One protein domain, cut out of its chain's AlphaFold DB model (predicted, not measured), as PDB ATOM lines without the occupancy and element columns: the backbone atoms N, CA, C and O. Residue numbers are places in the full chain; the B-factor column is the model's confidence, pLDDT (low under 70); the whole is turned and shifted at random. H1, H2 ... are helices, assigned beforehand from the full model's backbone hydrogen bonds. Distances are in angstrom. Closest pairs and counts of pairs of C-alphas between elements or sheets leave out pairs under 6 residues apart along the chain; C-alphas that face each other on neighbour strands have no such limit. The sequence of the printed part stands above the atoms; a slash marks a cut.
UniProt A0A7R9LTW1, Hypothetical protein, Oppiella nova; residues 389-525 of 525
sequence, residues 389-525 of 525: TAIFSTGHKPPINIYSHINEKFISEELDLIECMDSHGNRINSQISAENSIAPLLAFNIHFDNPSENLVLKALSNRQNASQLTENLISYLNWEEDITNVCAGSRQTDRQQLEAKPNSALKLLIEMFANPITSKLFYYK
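This is residues 389 to 525 of the 525 residues of the protein "Hypothetical protein" of Oppiella nova (UniProt A0A7R9LTW1). H4 forms the core of a body of mostly crossed helices: H3 pairs with it as a hairpin, while H6 and H8 pack crosswise on it. A loop sticks out at residues 488 to 497, of which 495 to 497 belong to H7. The printed part has 137 residues with nine named helices, H1 to H9 in chain order, and no named strand: all helix. It is compact, with a radius of gyration of the C-alphas of 14.8 A, and spans 46 by 37 by 32 A.

Start at H1, residues 389 to 392, which touches residues 439 to 444 alone of H4, residues 434 to 445; the closest C-alphas, of Thr 389 and Pro 440, are 4.4 A apart. H2, residues 402 to 405, meets H3, residues 408 to 419, only through their link. H3 and H4, the hub, form a helical hairpin at a shallow tilt of 32 degrees, opposite ways; their closest C-alphas, of Ile 418 and Ala 434, are 4.2 A apart. H5, residues 455 to 461, touches residues 408 to 412 alone of H3, closest at the C-alphas of Glu 408 and Leu 455, 5.5 A. Residues 468 to 472 alone of H6, residues 467 to 479, touch H4, about perpendicular at 77 degrees, closest at the C-alphas of Ile 438 and Leu 469, 7.2 A. H7, residues 495 to 498, touches no helix. H8, residues 504 to 514, touches residues 442 to 445 alone of H4, closest at the C-alphas of Leu 442 and Ser 504, 5.7 A. H9, residues 518 to 521, and H8 only just touch, only at the corner, with 3 pairs of C-alphas within 8 A, closest at Phe 513 and Ser 519, 4.8 A. Every O i to N i+4 pair is within hydrogen-bond range in H3, H5, H6 and H8, and 6 of 8 in H4.

Find C-alpha 389 at (128.539, 102.182, 138.704), where H1 begins. H4 runs 16.5 A from C-alpha 434 at (141.536, 107.697, 139.589); H3 measures 16.3 A, H6 18.3 A and H8 15.6 A. H9 ends at C-alpha 521, (140.639, 116.419, 153.882).

The C-alphas farthest apart, of Asn 426 and Asp 494, are 46.9 A apart. The printed part has no cut; the links H3 to H4 and H6 to H7 are long. Look for pLDDT under 70 at residues 487 to 500 and residue 525.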
ATOM      1  N   THR A 389     129.001 100.790 138.722       95.44
ATOM      2  CA  THR A 389     128.539 102.182 138.704       95.44
ATOM      3  C   THR A 389     127.110 102.263 138.182       95.44
ATOM      4  O   THR A 389     126.277 102.899 138.817       95.44
ATOM      5  N   ALA A 390     126.808 101.597 137.063       92.69
ATOM      6  CA  ALA A 390     125.479 101.608 136.465       92.69
ATOM      7  C   ALA A 390     124.411 101.071 137.434       92.69
ATOM      8  O   ALA A 390     123.398 101.740 137.628       92.69
ATOM      9  N   ILE A 391     124.680  99.948 138.111       93.94
ATOM     10  CA  ILE A 391     123.749  99.321 139.061       93.94
ATOM     11  C   ILE A 391     123.471 100.226 140.271       93.94
ATOM     12  O   ILE A 391     122.320 100.459 140.633       93.94
ATOM     13  N   PHE A 392     124.522 100.761 140.898       93.38
ATOM     14  CA  PHE A 392     124.371 101.600 142.092       93.38
ATOM     15  C   PHE A 392     123.914 103.028 141.782       93.38
ATOM     16  O   PHE A 392     123.458 103.741 142.677       93.38
ATOM     17  N   SER A 393     123.994 103.458 140.520       90.25
ATOM     18  CA  SER A 393     123.597 104.806 140.120       90.25
ATOM     19  C   SER A 393     122.104 105.091 140.310       90.25
ATOM     20  O   SER A 393     121.749 106.269 140.334       90.25
ATOM     21  N   THR A 394     121.242 104.084 140.506       86.38
ATOM     22  CA  THR A 394     119.821 104.302 140.844       86.38
ATOM     23  C   THR A 394     119.644 104.929 142.226       86.38
ATOM     24  O   THR A 394     118.663 105.623 142.472       86.38
ATOM     25  N   GLY A 395     120.605 104.731 143.135       88.81
ATOM     26  CA  GLY A 395     120.512 105.205 144.515       88.81
ATOM     27  C   GLY A 395     119.563 104.386 145.396       88.81
ATOM     28  O   GLY A 395     119.368 104.743 146.556       88.81
ATOM     29  N   HIS A 396     118.998 103.285 144.893       89.56
ATOM     30  CA  HIS A 396     118.208 102.375 145.715       89.56
ATOM     31  C   HIS A 396     119.086 101.608 146.711       89.56
ATOM     32  O   HIS A 396     120.256 101.311 146.461       89.56
ATOM     33  N   LYS A 397     118.518 101.295 147.878       91.25
ATOM     34  CA  LYS A 397     119.245 100.617 148.955       91.25
ATOM     35  C   LYS A 397     119.417  99.123 148.633       91.25
ATOM     36  O   LYS A 397     118.405  98.441 148.452       91.25
ATOM     37  N   PRO A 398     120.652  98.587 148.605       93.44
ATOM     38  CA  PRO A 398     120.884  97.169 148.355       93.44
ATOM     39  C   PRO A 398     120.432  96.291 149.536       93.44
ATOM     40  O   PRO A 398     120.329  96.764 150.677       93.44
ATOM     41  N   PRO A 399     120.231  94.982 149.306       94.12
ATOM     42  CA  PRO A 399     120.069  94.004 150.376       94.12
ATOM     43  C   PRO A 399     121.244  93.993 151.366       94.12
ATOM     44  O   PRO A 399     122.400  94.207 151.002       94.12
ATOM     45  N   ILE A 400     120.967  93.692 152.639       91.56
ATOM     46  CA  ILE A 400     121.957  93.848 153.719       91.56
ATOM     47  C   ILE A 400     123.174  92.916 153.595       91.56
ATOM     48  O   ILE A 400     124.255  93.238 154.082       91.56
ATOM     49  N   ASN A 401     123.020  91.771 152.927       92.12
ATOM     50  CA  ASN A 401     124.111  90.833 152.655       92.12
ATOM     51  C   ASN A 401     125.149  91.413 151.687       92.12
ATOM     52  O   ASN A 401     126.292  90.981 151.714       92.12
ATOM     53  N   ILE A 402     124.806  92.412 150.873       94.06
ATOM     54  CA  ILE A 402     125.777  93.046 149.976       94.06
ATOM     55  C   ILE A 402     126.909  93.711 150.773       94.06
ATOM     56  O   ILE A 402     128.070  93.643 150.371       94.06
ATOM     57  N   TYR A 403     126.617  94.256 151.959       94.94
ATOM     58  CA  TYR A 403     127.619  94.902 152.811       94.94
ATOM     59  C   TYR A 403     128.638  93.936 153.435       94.94
ATOM     60  O   TYR A 403     129.633  94.402 153.983       94.94
ATOM     61  N   SER A 404     128.446  92.607 153.375       93.19
ATOM     62  CA  SER A 404     129.519  91.680 153.773       93.19
ATOM     63  C   SER A 404     130.648  91.642 152.745       93.19
ATOM     64  O   SER A 404     131.804  91.444 153.117       93.19
ATOM     65  N   HIS A 405     130.316  91.869 151.474       92.69
ATOM     66  CA  HIS A 405     131.262  91.896 150.360       92.69
ATOM     67  C   HIS A 405     131.756  93.321 150.094       92.69
ATOM     68  O   HIS A 405     132.959  93.563 150.056       92.69
ATOM     69  N   ILE A 406     130.831  94.280 150.011       95.94
ATOM     70  CA  ILE A 406     131.108  95.708 149.821       95.94
ATOM     71  C   ILE A 406     131.172  96.386 151.193       95.94
ATOM     72  O   ILE A 406     130.249  97.074 151.629       95.94
ATOM     73  N   ASN A 407     132.256  96.114 151.914       94.75
ATOM     74  CA  ASN A 407     132.490  96.604 153.271       94.75
ATOM     75  C   ASN A 407     133.515  97.757 153.293       94.75
ATOM     76  O   ASN A 407     134.006  98.204 152.260       94.75
ATOM     77  N   GLU A 408     133.864  98.241 154.488       94.25
ATOM     78  CA  GLU A 408     134.842  99.326 154.663       94.25
ATOM     79  C   GLU A 408     136.219  99.009 154.053       94.25
ATOM     80  O   GLU A 408     136.878  99.913 153.547       94.25
ATOM     81  N   LYS A 409     136.633  97.733 154.033       94.50
ATOM     82  CA  LYS A 409     137.893  97.316 153.404       94.50
ATOM     83  C   LYS A 409     137.847  97.534 151.890       94.50
ATOM     84  O   LYS A 409     138.769  98.140 151.363       94.50
ATOM     85  N   PHE A 410     136.773  97.105 151.223       96.69
ATOM     86  CA  PHE A 410     136.586  97.343 149.785       96.69
ATOM     87  C   PHE A 410     136.643  98.841 149.454       96.69
ATOM     88  O   PHE A 410     137.358  99.264 148.556       96.69
ATOM     89  N   ILE A 411     135.944  99.665 150.237       97.06
ATOM     90  CA  ILE A 411     135.939 101.118 150.036       97.06
ATOM     91  C   ILE A 411     137.321 101.734 150.283       97.06
ATOM     92  O   ILE A 411     137.719 102.654 149.571       97.06
ATOM     93  N   SER A 412     138.067 101.239 151.274       95.00
ATOM     94  CA  SER A 412     139.445 101.677 151.503       95.00
ATOM     95  C   SER A 412     140.345 101.337 150.319       95.00
ATOM     96  O   SER A 412     141.110 102.197 149.902       95.00
ATOM     97  N   GLU A 413     140.230 100.129 149.760       94.25
ATOM     98  CA  GLU A 413     140.980  99.703 148.569       94.25
ATOM     99  C   GLU A 413     140.631 100.567 147.343       94.25
ATOM    100  O   GLU A 413     141.517 100.949 146.581       94.25
ATOM    101  N   GLU A 414     139.369 100.969 147.188       95.62
ATOM    102  CA  GLU A 414     138.962 101.888 146.118       95.62
ATOM    103  C   GLU A 414     139.574 103.288 146.302       95.62
ATOM    104  O   GLU A 414     140.098 103.887 145.364       95.62
ATOM    105  N   LEU A 415     139.569 103.815 147.531       95.50
ATOM    106  CA  LEU A 415     140.211 105.096 147.859       95.50
ATOM    107  C   LEU A 415     141.735 105.043 147.681       95.50
ATOM    108  O   LEU A 415     142.354 106.036 147.300       95.50
ATOM    109  N   ASP A 416     142.331 103.888 147.945       94.38
ATOM    110  CA  ASP A 416     143.747 103.620 147.745       94.38
ATOM    111  C   ASP A 416     144.131 103.688 146.253       94.38
ATOM    112  O   ASP A 416     145.164 104.273 145.911       94.38
ATOM    113  N   LEU A 417     143.267 103.185 145.358       94.62
ATOM    114  CA  LEU A 417     143.412 103.342 143.903       94.62
ATOM    115  C   LEU A 417     143.272 104.804 143.460       94.62
ATOM    116  O   LEU A 417     144.048 105.266 142.626       94.62
ATOM    117  N   ILE A 418     142.331 105.553 144.041       94.94
ATOM    118  CA  ILE A 418     142.105 106.968 143.703       94.94
ATOM    119  C   ILE A 418     143.313 107.830 144.074       94.94
ATOM    120  O   ILE A 418     143.722 108.685 143.292       94.94
ATOM    121  N   GLU A 419     143.893 107.621 145.255       93.12
ATOM    122  CA  GLU A 419     145.019 108.425 145.749       93.12
ATOM    123  C   GLU A 419     146.398 107.886 145.327       93.12
ATOM    124  O   GLU A 419     147.420 108.509 145.629       93.12
ATOM    125  N   CYS A 420     146.449 106.723 144.667       90.00
ATOM    126  CA  CYS A 420     147.674 105.966 144.378       90.00
ATOM    127  C   CYS A 420     148.536 105.694 145.630       90.00
ATOM    128  O   CYS A 420     149.763 105.553 145.540       90.00
ATOM    129  N   MET A 421     147.915 105.657 146.811       88.19
ATOM    130  CA  MET A 421     148.574 105.451 148.098       88.19
ATOM    131  C   MET A 421     147.633 104.769 149.086       88.19
ATOM    132  O   MET A 421     146.470 105.161 149.205       88.19
ATOM    133  N   ASP A 422     148.176 103.813 149.839       84.25
ATOM    134  CA  ASP A 422     147.444 103.150 150.912       84.25
ATOM    135  C   ASP A 422     147.217 104.071 152.126       84.25
ATOM    136  O   ASP A 422     147.803 105.154 152.262       84.25
ATOM    137  N   SER A 423     146.380 103.616 153.058       73.75
ATOM    138  CA  SER A 423     146.125 104.310 154.332       73.75
ATOM    139  C   SER A 423     147.374 104.531 155.211       73.75
ATOM    140  O   SER A 423     147.349 105.378 156.108       73.75
ATOM    141  N   HIS A 424     148.476 103.820 154.950       75.62
ATOM    142  CA  HIS A 424     149.760 103.950 155.644       75.62
ATOM    143  C   HIS A 424     150.756 104.871 154.915       75.62
ATOM    144  O   HIS A 424     151.844 105.124 155.436       75.62
ATOM    145  N   GLY A 425     150.390 105.407 153.745       77.19
ATOM    146  CA  GLY A 425     151.222 106.290 152.929       77.19
ATOM    147  C   GLY A 425     152.190 105.567 151.987       77.19
ATOM    148  O   GLY A 425     153.077 106.210 151.418       77.19
ATOM    149  N   ASN A 426     152.048 104.254 151.798       84.38
ATOM    150  CA  ASN A 426     152.814 103.515 150.799       84.38
ATOM    151  C   ASN A 426     152.208 103.735 149.413       84.38
ATOM    152  O   ASN A 426     150.994 103.683 149.239       84.38
ATOM    153  N   ARG A 427     153.057 103.947 148.403       86.56
ATOM    154  CA  ARG A 427     152.603 104.107 147.016       86.56
ATOM    155  C   ARG A 427     152.059 102.801 146.455       86.56
ATOM    156  O   ARG A 427     152.706 101.761 146.567       86.56
ATOM    157  N   ILE A 428     150.930 102.903 145.767       85.19
ATOM    158  CA  ILE A 428     150.320 101.815 145.012       85.19
ATOM    159  C   ILE A 428     150.592 102.067 143.536       85.19
ATOM    160  O   ILE A 428     150.232 103.106 142.985       85.19
ATOM    161  N   ASN A 429     151.250 101.107 142.895       81.31
ATOM    162  CA  ASN A 429     151.488 101.147 141.460       81.31
ATOM    163  C   ASN A 429     150.312 100.466 140.757       81.31
ATOM    164  O   ASN A 429     150.344  99.257 140.551       81.31
ATOM    165  N   SER A 430     149.290 101.243 140.406       83.69
ATOM    166  CA  SER A 430     148.172 100.796 139.569       83.69
ATOM    167  C   SER A 430     148.138 101.581 138.259       83.69
ATOM    168  O   SER A 430     148.522 102.751 138.212       83.69
ATOM    169  N   GLN A 431     147.700 100.926 137.182       88.00
ATOM    170  CA  GLN A 431     147.443 101.565 135.884       88.00
ATOM    171  C   GLN A 431     146.017 102.128 135.783       88.00
ATOM    172  O   GLN A 431     145.692 102.818 134.816       88.00
ATOM    173  N   ILE A 432     145.169 101.848 136.774       90.25
ATOM    174  CA  ILE A 432     143.797 102.342 136.833       90.25
ATOM    175  C   ILE A 432     143.828 103.848 137.100       90.25
ATOM    176  O   ILE A 432     144.433 104.316 138.063       90.25
ATOM    177  N   SER A 433     143.171 104.618 136.234       87.44
ATOM    178  CA  SER A 433     142.987 106.055 136.446       87.44
ATOM    179  C   SER A 433     142.052 106.295 137.627       87.44
ATOM    180  O   SER A 433     140.992 105.674 137.704       87.44
ATOM    181  N   ALA A 434     142.383 107.271 138.476       88.12
ATOM    182  CA  ALA A 434     141.536 107.697 139.589       88.12
ATOM    183  C   ALA A 434     140.084 107.974 139.155       88.12
ATOM    184  O   ALA A 434     139.149 107.643 139.873       88.12
ATOM    185  N   GLU A 435     139.881 108.526 137.956       85.06
ATOM    186  CA  GLU A 435     138.550 108.827 137.410       85.06
ATOM    187  C   GLU A 435     137.665 107.574 137.287       85.06
ATOM    188  O   GLU A 435     136.466 107.643 137.568       85.06
ATOM    189  N   ASN A 436     138.256 106.422 136.947       90.31
ATOM    190  CA  ASN A 436     137.534 105.154 136.820       90.31
ATOM    191  C   ASN A 436     137.133 104.574 138.185       90.31
ATOM    192  O   ASN A 436     136.154 103.837 138.254       90.31
ATOM    193  N   SER A 437     137.851 104.935 139.253       94.50
ATOM    194  CA  SER A 437     137.564 104.527 140.634       94.50
ATOM    195  C   SER A 437     136.625 105.468 141.381       94.50
ATOM    196  O   SER A 437     135.874 105.060 142.269       94.50
ATOM    197  N   ILE A 438     136.584 106.744 140.999       96.19
ATOM    198  CA  ILE A 438     135.676 107.699 141.640       96.19
ATOM    199  C   ILE A 438     134.216 107.403 141.273       96.19
ATOM    200  O   ILE A 438     133.346 107.490 142.136       96.19
ATOM    201  N   ALA A 439     133.924 107.030 140.025       94.62
ATOM    202  CA  ALA A 439     132.557 106.731 139.590       94.62
ATOM    203  C   ALA A 439     131.860 105.619 140.414       94.62
ATOM    204  O   ALA A 439     130.771 105.889 140.936       94.62
ATOM    205  N   PRO A 440     132.453 104.422 140.620       96.62
ATOM    206  CA  PRO A 440     131.838 103.376 141.437       96.62
ATOM    207  C   PRO A 440     131.724 103.784 142.911       96.62
ATOM    208  O   PRO A 440     130.691 103.516 143.530       96.62
ATOM    209  N   LEU A 441     132.715 104.502 143.460       97.81
ATOM    210  CA  LEU A 441     132.655 105.045 144.821       97.81
ATOM    211  C   LEU A 441     131.455 105.990 144.998       97.81
ATOM    212  O   LEU A 441     130.696 105.873 145.963       97.81
ATOM    213  N   LEU A 442     131.269 106.921 144.057       97.00
ATOM    214  CA  LEU A 442     130.174 107.884 144.105       97.00
ATOM    215  C   LEU A 442     128.821 107.225 143.914       97.00
ATOM    216  O   LEU A 442     127.909 107.555 144.666       97.00
ATOM    217  N   ALA A 443     128.695 106.298 142.962       95.25
ATOM    218  CA  ALA A 443     127.464 105.548 142.738       95.25
ATOM    219  C   ALA A 443     127.061 104.772 143.997       95.25
ATOM    220  O   ALA A 443     125.916 104.859 144.440       95.25
ATOM    221  N   PHE A 444     128.013 104.092 144.639       96.69
ATOM    222  CA  PHE A 444     127.750 103.391 145.891       96.69
ATOM    223  C   PHE A 444     127.327 104.345 147.014       96.69
ATOM    224  O   PHE A 444     126.448 104.007 147.796       96.69
ATOM    225  N   ASN A 445     127.875 105.558 147.086       96.75
ATOM    226  CA  ASN A 445     127.526 106.517 148.136       96.75
ATOM    227  C   ASN A 445     126.061 107.014 148.077       96.75
ATOM    228  O   ASN A 445     125.521 107.483 149.083       96.75
ATOM    229  N   ILE A 446     125.406 106.945 146.913       93.81
ATOM    230  CA  ILE A 446     124.106 107.601 146.677       93.81
ATOM    231  C   ILE A 446     123.017 107.084 147.620       93.81
ATOM    232  O   ILE A 446     122.257 107.890 148.147       93.81
ATOM    233  N   HIS A 447     122.982 105.781 147.894       92.81
ATOM    234  CA  HIS A 447     121.906 105.152 148.668       92.81
ATOM    235  C   HIS A 447     121.989 105.366 150.191       92.81
ATOM    236  O   HIS A 447     121.097 104.934 150.924       92.81
ATOM    237  N   PHE A 448     123.074 105.952 150.709       94.50
ATOM    238  CA  PHE A 448     123.197 106.193 152.146       94.50
ATOM    239  C   PHE A 448     122.413 107.438 152.562       94.50
ATOM    240  O   PHE A 448     122.781 108.549 152.188       94.50
ATOM    241  N   ASP A 449     121.396 107.250 153.402       91.25
ATOM    242  CA  ASP A 449     120.654 108.354 154.028       91.25
ATOM    243  C   ASP A 449     121.280 108.803 155.356       91.25
ATOM    244  O   ASP A 449     121.213 109.972 155.733       91.25
ATOM    245  N   ASN A 450     121.878 107.861 156.097       91.38
ATOM    246  CA  ASN A 450     122.430 108.108 157.425       91.38
ATOM    247  C   ASN A 450     123.972 108.156 157.393       91.38
ATOM    248  O   ASN A 450     124.606 107.120 157.148       91.38
ATOM    249  N   PRO A 451     124.600 109.299 157.734       90.50
ATOM    250  CA  PRO A 451     126.055 109.431 157.768       90.50
ATOM    251  C   PRO A 451     126.768 108.416 158.674       90.50
ATOM    252  O   PRO A 451     127.896 108.032 158.381       90.50
ATOM    253  N   SER A 452     126.136 107.945 159.758       89.44
ATOM    254  CA  SER A 452     126.771 106.985 160.680       89.44
ATOM    255  C   SER A 452     126.845 105.560 160.130       89.44
ATOM    256  O   SER A 452     127.629 104.746 160.617       89.44
ATOM    257  N   GLU A 453     126.004 105.222 159.155       92.00
ATOM    258  CA  GLU A 453     126.017 103.922 158.476       92.00
ATOM    259  C   GLU A 453     126.865 103.958 157.203       92.00
ATOM    260  O   GLU A 453     127.335 102.912 156.762       92.00
ATOM    261  N   ASN A 454     127.120 105.157 156.676       95.56
ATOM    262  CA  ASN A 454     127.833 105.385 155.432       95.56
ATOM    263  C   ASN A 454     129.281 104.865 155.487       95.56
ATOM    264  O   ASN A 454     130.151 105.420 156.165       95.56
ATOM    265  N   LEU A 455     129.532 103.786 154.743       96.56
ATOM    266  CA  LEU A 455     130.839 103.133 154.662       96.56
ATOM    267  C   LEU A 455     131.891 104.012 153.970       96.56
ATOM    268  O   LEU A 455     133.060 103.959 154.344       96.56
ATOM    269  N   VAL A 456     131.474 104.858 153.022       96.88
ATOM    270  CA  VAL A 456     132.346 105.819 152.330       96.88
ATOM    271  C   VAL A 456     132.852 106.875 153.301       96.88
ATOM    272  O   VAL A 456     134.058 107.096 153.399       96.88
ATOM    273  N   LEU A 457     131.964 107.464 154.103       96.25
ATOM    274  CA  LEU A 457     132.364 108.451 155.110       96.25
ATOM    275  C   LEU A 457     133.225 107.846 156.223       96.25
ATOM    276  O   LEU A 457     134.146 108.511 156.703       96.25
ATOM    277  N   LYS A 458     132.960 106.597 156.632       95.38
ATOM    278  CA  LYS A 458     133.805 105.878 157.603       95.38
ATOM    279  C   LYS A 458     135.221 105.684 157.076       95.38
ATOM    280  O   LYS A 458     136.166 106.103 157.739       95.38
ATOM    281  N   ALA A 459     135.356 105.149 155.864       94.94
ATOM    282  CA  ALA A 459     136.657 104.947 155.236       94.94
ATOM    283  C   ALA A 459     137.407 106.279 155.048       94.94
ATOM    284  O   ALA A 459     138.579 106.380 155.402       94.94
ATOM    285  N   LEU A 460     136.721 107.335 154.590       94.50
ATOM    286  CA  LEU A 460     137.303 108.678 154.466       94.50
ATOM    287  C   LEU A 460     137.762 109.251 155.810       94.50
ATOM    288  O   LEU A 460     138.813 109.881 155.873       94.50
ATOM    289  N   SER A 461     137.017 109.011 156.892       93.44
ATOM    290  CA  SER A 461     137.377 109.491 158.235       93.44
ATOM    291  C   SER A 461     138.694 108.897 158.747       93.44
ATOM    292  O   SER A 461     139.351 109.509 159.587       93.44
ATOM    293  N   ASN A 462     139.089 107.729 158.234       91.00
ATOM    294  CA  ASN A 462     140.336 107.055 158.592       91.00
ATOM    295  C   ASN A 462     141.535 107.503 157.737       91.00
ATOM    296  O   ASN A 462     142.668 107.116 158.028       91.00
ATOM    297  N   ARG A 463     141.324 108.329 156.703       87.94
ATOM    298  CA  ARG A 463     142.401 108.800 155.822       87.94
ATOM    299  C   ARG A 463     143.060 110.074 156.340       87.94
ATOM    300  O   ARG A 463     142.421 110.965 156.890       87.94
ATOM    301  N   GLN A 464     144.361 110.178 156.080       85.38
ATOM    302  CA  GLN A 464     145.142 111.406 156.266       85.38
ATOM    303  C   GLN A 464     145.171 112.271 154.997       85.38
ATOM    304  O   GLN A 464     145.352 113.485 155.084       85.38
ATOM    305  N   ASN A 465     145.012 111.642 153.826       85.19
ATOM    306  CA  ASN A 465     145.048 112.292 152.521       85.19
ATOM    307  C   ASN A 465     143.928 111.763 151.610       85.19
ATOM    308  O   ASN A 465     143.736 110.549 151.494       85.19
ATOM    309  N   ALA A 466     143.218 112.692 150.972       92.00
ATOM    310  CA  ALA A 466     142.242 112.446 149.911       92.00
ATOM    311  C   ALA A 466     142.333 113.537 148.818       92.00
ATOM    312  O   ALA A 466     141.323 114.037 148.317       92.00
ATOM    313  N   SER A 467     143.550 114.008 148.532       90.69
ATOM    314  CA  SER A 467     143.821 115.108 147.606       90.69
ATOM    315  C   SER A 467     143.260 114.862 146.209       90.69
ATOM    316  O   SER A 467     142.587 115.735 145.661       90.69
ATOM    317  N   GLN A 468     143.471 113.669 145.650       91.69
ATOM    318  CA  GLN A 468     143.033 113.360 144.301       91.69
ATOM    319  C   GLN A 468     141.508 113.306 144.258       91.69
ATOM    320  O   GLN A 468     140.900 113.963 143.416       91.69
ATOM    321  N   LEU A 469     140.868 112.612 145.201       95.12
ATOM    322  CA  LEU A 469     139.415 112.566 145.309       95.12
ATOM    323  C   LEU A 469     138.826 113.974 145.436       95.12
ATOM    324  O   LEU A 469     137.962 114.349 144.649       95.12
ATOM    325  N   THR A 470     139.295 114.771 146.395       94.31
ATOM    326  CA  THR A 470     138.729 116.098 146.687       94.31
ATOM    327  C   THR A 470     138.885 117.073 145.517       94.31
ATOM    328  O   THR A 470     137.915 117.745 145.158       94.31
ATOM    329  N   GLU A 471     140.044 117.102 144.848       91.75
ATOM    330  CA  GLU A 471     140.245 117.901 143.631       91.75
ATOM    331  C   GLU A 471     139.319 117.437 142.489       91.75
ATOM    332  O   GLU A 471     138.775 118.259 141.740       91.75
ATOM    333  N   ASN A 472     139.080 116.125 142.373       92.25
ATOM    334  CA  ASN A 472     138.149 115.562 141.398       92.25
ATOM    335  C   ASN A 472     136.692 115.916 141.694       92.25
ATOM    336  O   ASN A 472     135.995 116.370 140.790       92.25
ATOM    337  N   LEU A 473     136.247 115.807 142.946       93.69
ATOM    338  CA  LEU A 473     134.888 116.175 143.347       93.69
ATOM    339  C   LEU A 473     134.583 117.647 143.070       93.69
ATOM    340  O   LEU A 473     133.525 117.958 142.527       93.69
ATOM    341  N   ILE A 474     135.521 118.548 143.381       91.25
ATOM    342  CA  ILE A 474     135.382 119.979 143.067       91.25
ATOM    343  C   ILE A 474     135.275 120.185 141.554       91.25
ATOM    344  O   ILE A 474     134.478 120.995 141.090       91.25
ATOM    345  N   SER A 475     136.052 119.438 140.774       88.69
ATOM    346  CA  SER A 475     136.018 119.543 139.316       88.69
ATOM    347  C   SER A 475     134.693 119.053 138.736       88.69
ATOM    348  O   SER A 475     134.109 119.754 137.917       88.69
ATOM    349  N   TYR A 476     134.170 117.916 139.202       88.62
ATOM    350  CA  TYR A 476     132.856 117.415 138.784       88.62
ATOM    351  C   TYR A 476     131.727 118.367 139.189       88.62
ATOM    352  O   TYR A 476     130.835 118.638 138.385       88.62
ATOM    353  N   LEU A 477     131.810 118.958 140.387       88.00
ATOM    354  CA  LEU A 477     130.890 120.011 140.812       88.00
ATOM    355  C   LEU A 477     130.962 121.225 139.872       88.00
ATOM    356  O   LEU A 477     129.930 121.696 139.399       88.00
ATOM    357  N   ASN A 478     132.171 121.691 139.543       83.56
ATOM    358  CA  ASN A 478     132.384 122.798 138.609       83.56
ATOM    359  C   ASN A 478     131.875 122.481 137.198       83.56
ATOM    360  O   ASN A 478     131.439 123.384 136.485       83.56
ATOM    361  N   TRP A 479     131.906 121.216 136.783       81.44
ATOM    362  CA  TRP A 479     131.368 120.770 135.499       81.44
ATOM    363  C   TRP A 479     129.848 120.572 135.521       81.44
ATOM    364  O   TRP A 479     129.252 120.502 134.456       81.44
ATOM    365  N   GLU A 480     129.193 120.580 136.689       78.00
ATOM    366  CA  GLU A 480     127.773 120.195 136.864       78.00
ATOM    367  C   GLU A 480     127.418 118.862 136.169       78.00
ATOM    368  O   GLU A 480     126.257 118.591 135.861       78.00
ATOM    369  N   GLU A 481     128.417 118.014 135.921       76.19
ATOM    370  CA  GLU A 481     128.244 116.695 135.329       76.19
ATOM    371  C   GLU A 481     128.231 115.662 136.458       76.19
ATOM    372  O   GLU A 481     129.049 115.697 137.377       76.19
ATOM    373  N   ASP A 482     127.274 114.739 136.406       86.38
ATOM    374  CA  ASP A 482     127.264 113.583 137.296       86.38
ATOM    375  C   ASP A 482     127.896 112.398 136.568       86.38
ATOM    376  O   ASP A 482     127.287 111.818 135.669       86.38
ATOM    377  N   ILE A 483     129.111 112.031 136.969       86.81
ATOM    378  CA  ILE A 483     129.875 110.934 136.359       86.81
ATOM    379  C   ILE A 483     129.275 109.545 136.607       86.81
ATOM    380  O   ILE A 483     129.686 108.581 135.970       86.81
ATOM    381  N   THR A 484     128.270 109.428 137.479       89.50
ATOM    382  CA  THR A 484     127.527 108.172 137.674       89.50
ATOM    383  C   THR A 484     126.455 107.950 136.603       89.50
ATOM    384  O   THR A 484     125.875 106.871 136.525       89.50
ATOM    385  N   ASN A 485     126.190 108.941 135.741       82.38
ATOM    386  CA  ASN A 485     125.218 108.854 134.650       82.38
ATOM    387  C   ASN A 485     125.780 108.134 133.410       82.38
ATOM    388  O   ASN A 485     125.841 108.699 132.318       82.38
ATOM    389  N   VAL A 486     126.151 106.865 133.567       75.19
ATOM    390  CA  VAL A 486     126.809 106.061 132.524       75.19
ATOM    391  C   VAL A 486     125.937 105.878 131.268       75.19
ATOM    392  O   VAL A 486     126.433 105.941 130.148       75.19
ATOM    393  N   CYS A 487     124.619 105.724 131.426       64.50
ATOM    394  CA  CYS A 487     123.687 105.431 130.325       64.50
ATOM    395  C   CYS A 487     123.058 106.689 129.686       64.50
ATOM    396  O   CYS A 487     121.986 106.626 129.088       64.50
ATOM    397  N   ALA A 488     123.682 107.866 129.827       52.34
ATOM    398  CA  ALA A 488     123.046 109.134 129.467       52.34
ATOM    399  C   ALA A 488     122.845 109.404 127.968       52.34
ATOM    400  O   ALA A 488     121.983 110.207 127.609       52.34
ATOM    401  N   GLY A 489     123.605 108.737 127.097       44.28
ATOM    402  CA  GLY A 489     123.554 108.948 125.645       44.28
ATOM    403  C   GLY A 489     122.265 108.464 124.967       44.28
ATOM    404  O   GLY A 489     121.937 108.941 123.883       44.28
ATOM    405  N   SER A 490     121.510 107.567 125.608       42.50
ATOM    406  CA  SER A 490     120.271 106.973 125.073       42.50
ATOM    407  C   SER A 490     119.002 107.741 125.476       42.50
ATOM    408  O   SER A 490     117.895 107.355 125.109       42.50
ATOM    409  N   ARG A 491     119.149 108.812 126.266       49.16
ATOM    410  CA  ARG A 491     118.064 109.459 127.011       49.16
ATOM    411  C   ARG A 491     117.111 110.254 126.111       49.16
ATOM    412  O   ARG A 491     117.376 111.402 125.762       49.16
ATOM    413  N   GLN A 492     115.939 109.683 125.855       39.09
ATOM    414  CA  GLN A 492     114.674 110.421 125.928       39.09
ATOM    415  C   GLN A 492     114.030 110.148 127.295       39.09
ATOM    416  O   GLN A 492     112.880 109.743 127.372       39.09
ATOM    417  N   THR A 493     114.774 110.299 128.392       39.31
ATOM    418  CA  THR A 493     114.140 110.263 129.711       39.31
ATOM    419  C   THR A 493     113.372 111.554 129.921       39.31
ATOM    420  O   THR A 493     113.889 112.658 129.704       39.31
ATOM    421  N   ASP A 494     112.119 111.416 130.345       39.59
ATOM    422  CA  ASP A 494     111.336 112.522 130.860       39.59
ATOM    423  C   ASP A 494     112.160 113.243 131.933       39.59
ATOM    424  O   ASP A 494     112.610 112.648 132.916       39.59
ATOM    425  N   ARG A 495     112.364 114.552 131.738       43.19
ATOM    426  CA  ARG A 495     113.116 115.459 132.631       43.19
ATOM    427  C   ARG A 495     112.783 115.287 134.123       43.19
ATOM    428  O   ARG A 495     113.613 115.624 134.956       43.19
ATOM    429  N   GLN A 496     111.604 114.756 134.441       42.66
ATOM    430  CA  GLN A 496     111.095 114.546 135.794       42.66
ATOM    431  C   GLN A 496     111.855 113.476 136.601       42.66
ATOM    432  O   GLN A 496     111.964 113.624 137.813       42.66
ATOM    433  N   GLN A 497     112.429 112.436 135.980       46.12
ATOM    434  CA  GLN A 497     113.213 111.425 136.717       46.12
ATOM    435  C   GLN A 497     114.634 111.908 137.050       46.12
ATOM    436  O   GLN A 497     115.160 111.615 138.124       46.12
ATOM    437  N   LEU A 498     115.234 112.725 136.178       48.91
ATOM    438  CA  LEU A 498     116.553 113.325 136.414       48.91
ATOM    439  C   LEU A 498     116.536 114.347 137.570       48.91
ATOM    440  O   LEU A 498     117.581 114.639 138.145       48.91
ATOM    441  N   GLU A 499     115.362 114.883 137.918       48.97
ATOM    442  CA  GLU A 499     115.169 115.829 139.026       48.97
ATOM    443  C   GLU A 499     115.070 115.152 140.408       48.97
ATOM    444  O   GLU A 499     115.249 115.830 141.418       48.97
ATOM    445  N   ALA A 500     114.829 113.836 140.481       58.25
ATOM    446  CA  ALA A 500     114.654 113.124 141.753       58.25
ATOM    447  C   ALA A 500     115.976 112.666 142.400       58.25
ATOM    448  O   ALA A 500     116.065 112.567 143.625       58.25
ATOM    449  N   LYS A 501     117.014 112.397 141.598       73.31
ATOM    450  CA  LYS A 501     118.310 111.899 142.079       73.31
ATOM    451  C   LYS A 501     119.269 113.063 142.384       73.31
ATOM    452  O   LYS A 501     119.511 113.892 141.503       73.31
ATOM    453  N   PRO A 502     119.878 113.130 143.584       81.75
ATOM    454  CA  PRO A 502     120.894 114.136 143.870       81.75
ATOM    455  C   PRO A 502     122.151 113.879 143.030       81.75
ATOM    456  O   PRO A 502     122.562 112.732 142.855       81.75
ATOM    457  N   ASN A 503     122.797 114.946 142.550       89.81
ATOM    458  CA  ASN A 503     124.103 114.831 141.898       89.81
ATOM    459  C   ASN A 503     125.089 114.135 142.854       89.81
ATOM    460  O   ASN A 503     125.265 114.570 143.995       89.81
ATOM    461  N   SER A 504     125.709 113.052 142.388       93.75
ATOM    462  CA  SER A 504     126.507 112.150 143.225       93.75
ATOM    463  C   SER A 504     127.706 112.835 143.899       93.75
ATOM    464  O   SER A 504     127.923 112.664 145.102       93.75
ATOM    465  N   ALA A 505     128.438 113.673 143.158       94.50
ATOM    466  CA  ALA A 505     129.562 114.447 143.675       94.50
ATOM    467  C   ALA A 505     129.092 115.500 144.685       94.50
ATOM    468  O   ALA A 505     129.664 115.617 145.768       94.50
ATOM    469  N   LEU A 506     128.013 116.226 144.371       93.56
ATOM    470  CA  LEU A 506     127.423 117.210 145.279       93.56
ATOM    471  C   LEU A 506     126.955 116.564 146.590       93.56
ATOM    472  O   LEU A 506     127.229 117.106 147.659       93.56
ATOM    473  N   LYS A 507     126.285 115.406 146.521       94.38
ATOM    474  CA  LYS A 507     125.841 114.662 147.707       94.38
ATOM    475  C   LYS A 507     127.024 114.316 148.608       94.38
ATOM    476  O   LYS A 507     126.995 114.662 149.787       94.38
ATOM    477  N   LEU A 508     128.072 113.697 148.053       96.31
ATOM    478  CA  LEU A 508     129.248 113.321 148.840       96.31
ATOM    479  C   LEU A 508     129.938 114.551 149.442       96.31
ATOM    480  O   LEU A 508     130.330 114.516 150.604       96.31
ATOM    481  N   LEU A 509     130.048 115.656 148.698       96.06
ATOM    482  CA  LEU A 509     130.615 116.900 149.222       96.06
ATOM    483  C   LEU A 509     129.824 117.419 150.429       96.06
ATOM    484  O   LEU A 509     130.423 117.705 151.464       96.06
ATOM    485  N   ILE A 510     128.493 117.496 150.333       94.88
ATOM    486  CA  ILE A 510     127.632 117.925 151.449       94.88
ATOM    487  C   ILE A 510     127.879 117.047 152.684       94.88
ATOM    488  O   ILE A 510     128.062 117.563 153.786       94.88
ATOM    489  N   GLU A 511     127.937 115.731 152.500       96.00
ATOM    490  CA  GLU A 511     128.174 114.774 153.581       96.00
ATOM    491  C   GLU A 511     129.579 114.899 154.190       96.00
ATOM    492  O   GLU A 511     129.726 114.883 155.415       96.00
ATOM    493  N   MET A 512     130.610 115.089 153.361       95.88
ATOM    494  CA  MET A 512     131.982 115.303 153.821       95.88
ATOM    495  C   MET A 512     132.119 116.595 154.633       95.88
ATOM    496  O   MET A 512     132.840 116.603 155.630       95.88
ATOM    497  N   PHE A 513     131.431 117.672 154.240       95.31
ATOM    498  CA  PHE A 513     131.444 118.947 154.968       95.31
ATOM    499  C   PHE A 513     130.557 118.948 156.220       95.31
ATOM    500  O   PHE A 513     130.787 119.752 157.123       95.31
ATOM    501  N   ALA A 514     129.587 118.036 156.319       94.06
ATOM    502  CA  ALA A 514     128.779 117.860 157.525       94.06
ATOM    503  C   ALA A 514     129.557 117.204 158.684       94.06
ATOM    504  O   ALA A 514     129.165 117.346 159.844       94.06
ATOM    505  N   ASN A 515     130.662 116.504 158.398       91.69
ATOM    506  CA  ASN A 515     131.504 115.852 159.399       91.69
ATOM    507  C   ASN A 515     132.884 116.551 159.518       91.69
ATOM    508  O   ASN A 515     133.663 116.543 158.564       91.69
ATOM    509  N   PRO A 516     133.244 117.097 160.702       92.12
ATOM    510  CA  PRO A 516     134.515 117.796 160.921       92.12
ATOM    511  C   PRO A 516     135.788 116.975 160.669       92.12
ATOM    512  O   PRO A 516     136.871 117.549 160.568       92.12
ATOM    513  N   ILE A 517     135.703 115.641 160.664       93.19
ATOM    514  CA  ILE A 517     136.848 114.765 160.383       93.19
ATOM    515  C   ILE A 517     137.094 114.729 158.876       93.19
ATOM    516  O   ILE A 517     138.188 115.062 158.428       93.19
ATOM    517  N   THR A 518     136.068 114.405 158.089       93.38
ATOM    518  CA  THR A 518     136.160 114.333 156.625       93.38
ATOM    519  C   THR A 518     136.341 115.704 155.982       93.38
ATOM    520  O   THR A 518     137.010 115.808 154.959       93.38
ATOM    521  N   SER A 519     135.828 116.778 156.592       93.25
ATOM    522  CA  SER A 519     136.006 118.138 156.073       93.25
ATOM    523  C   SER A 519     137.471 118.596 156.094       93.25
ATOM    524  O   SER A 519     137.856 119.443 155.293       93.25
ATOM    525  N   LYS A 520     138.310 118.039 156.983       92.00
ATOM    526  CA  LYS A 520     139.750 118.358 157.069       92.00
ATOM    527  C   LYS A 520     140.568 117.821 155.898       92.00
ATOM    528  O   LYS A 520     141.710 118.236 155.739       92.00
ATOM    529  N   LEU A 521     140.000 116.920 155.099       91.81
ATOM    530  CA  LEU A 521     140.639 116.419 153.882       91.81
ATOM    531  C   LEU A 521     140.714 117.495 152.785       91.81
ATOM    532  O   LEU A 521     141.487 117.349 151.844       91.81
ATOM    533  N   PHE A 522     139.946 118.582 152.915       91.19
ATOM    534  CA  PHE A 522     140.068 119.760 152.064       91.19
ATOM    535  C   PHE A 522     141.145 120.697 152.613       91.19
ATOM    536  O   PHE A 522     140.975 121.335 153.655       91.19
ATOM    537  N   TYR A 523     142.258 120.792 151.892       83.56
ATOM    538  CA  TYR A 523     143.369 121.661 152.263       83.56
ATOM    539  C   TYR A 523     143.106 123.113 151.848       83.56
ATOM    540  O   TYR A 523     142.673 123.385 150.729       83.56
ATOM    541  N   TYR A 524     143.426 124.057 152.735       71.50
ATOM    542  CA  TYR A 524     143.566 125.465 152.368       71.50
ATOM    543  C   TYR A 524     144.933 125.625 151.690       71.50
ATOM    544  O   TYR A 524     145.954 125.408 152.347       71.50
ATOM    545  N   LYS A 525     144.951 125.902 150.381       49.41
ATOM    546  CA  LYS A 525     146.191 126.224 149.657       49.41
ATOM    547  C   LYS A 525     146.593 127.672 149.912       49.41
ATOM    548  O   LYS A 525     145.702 128.547 149.835       49.41
TER     549      LYS A 525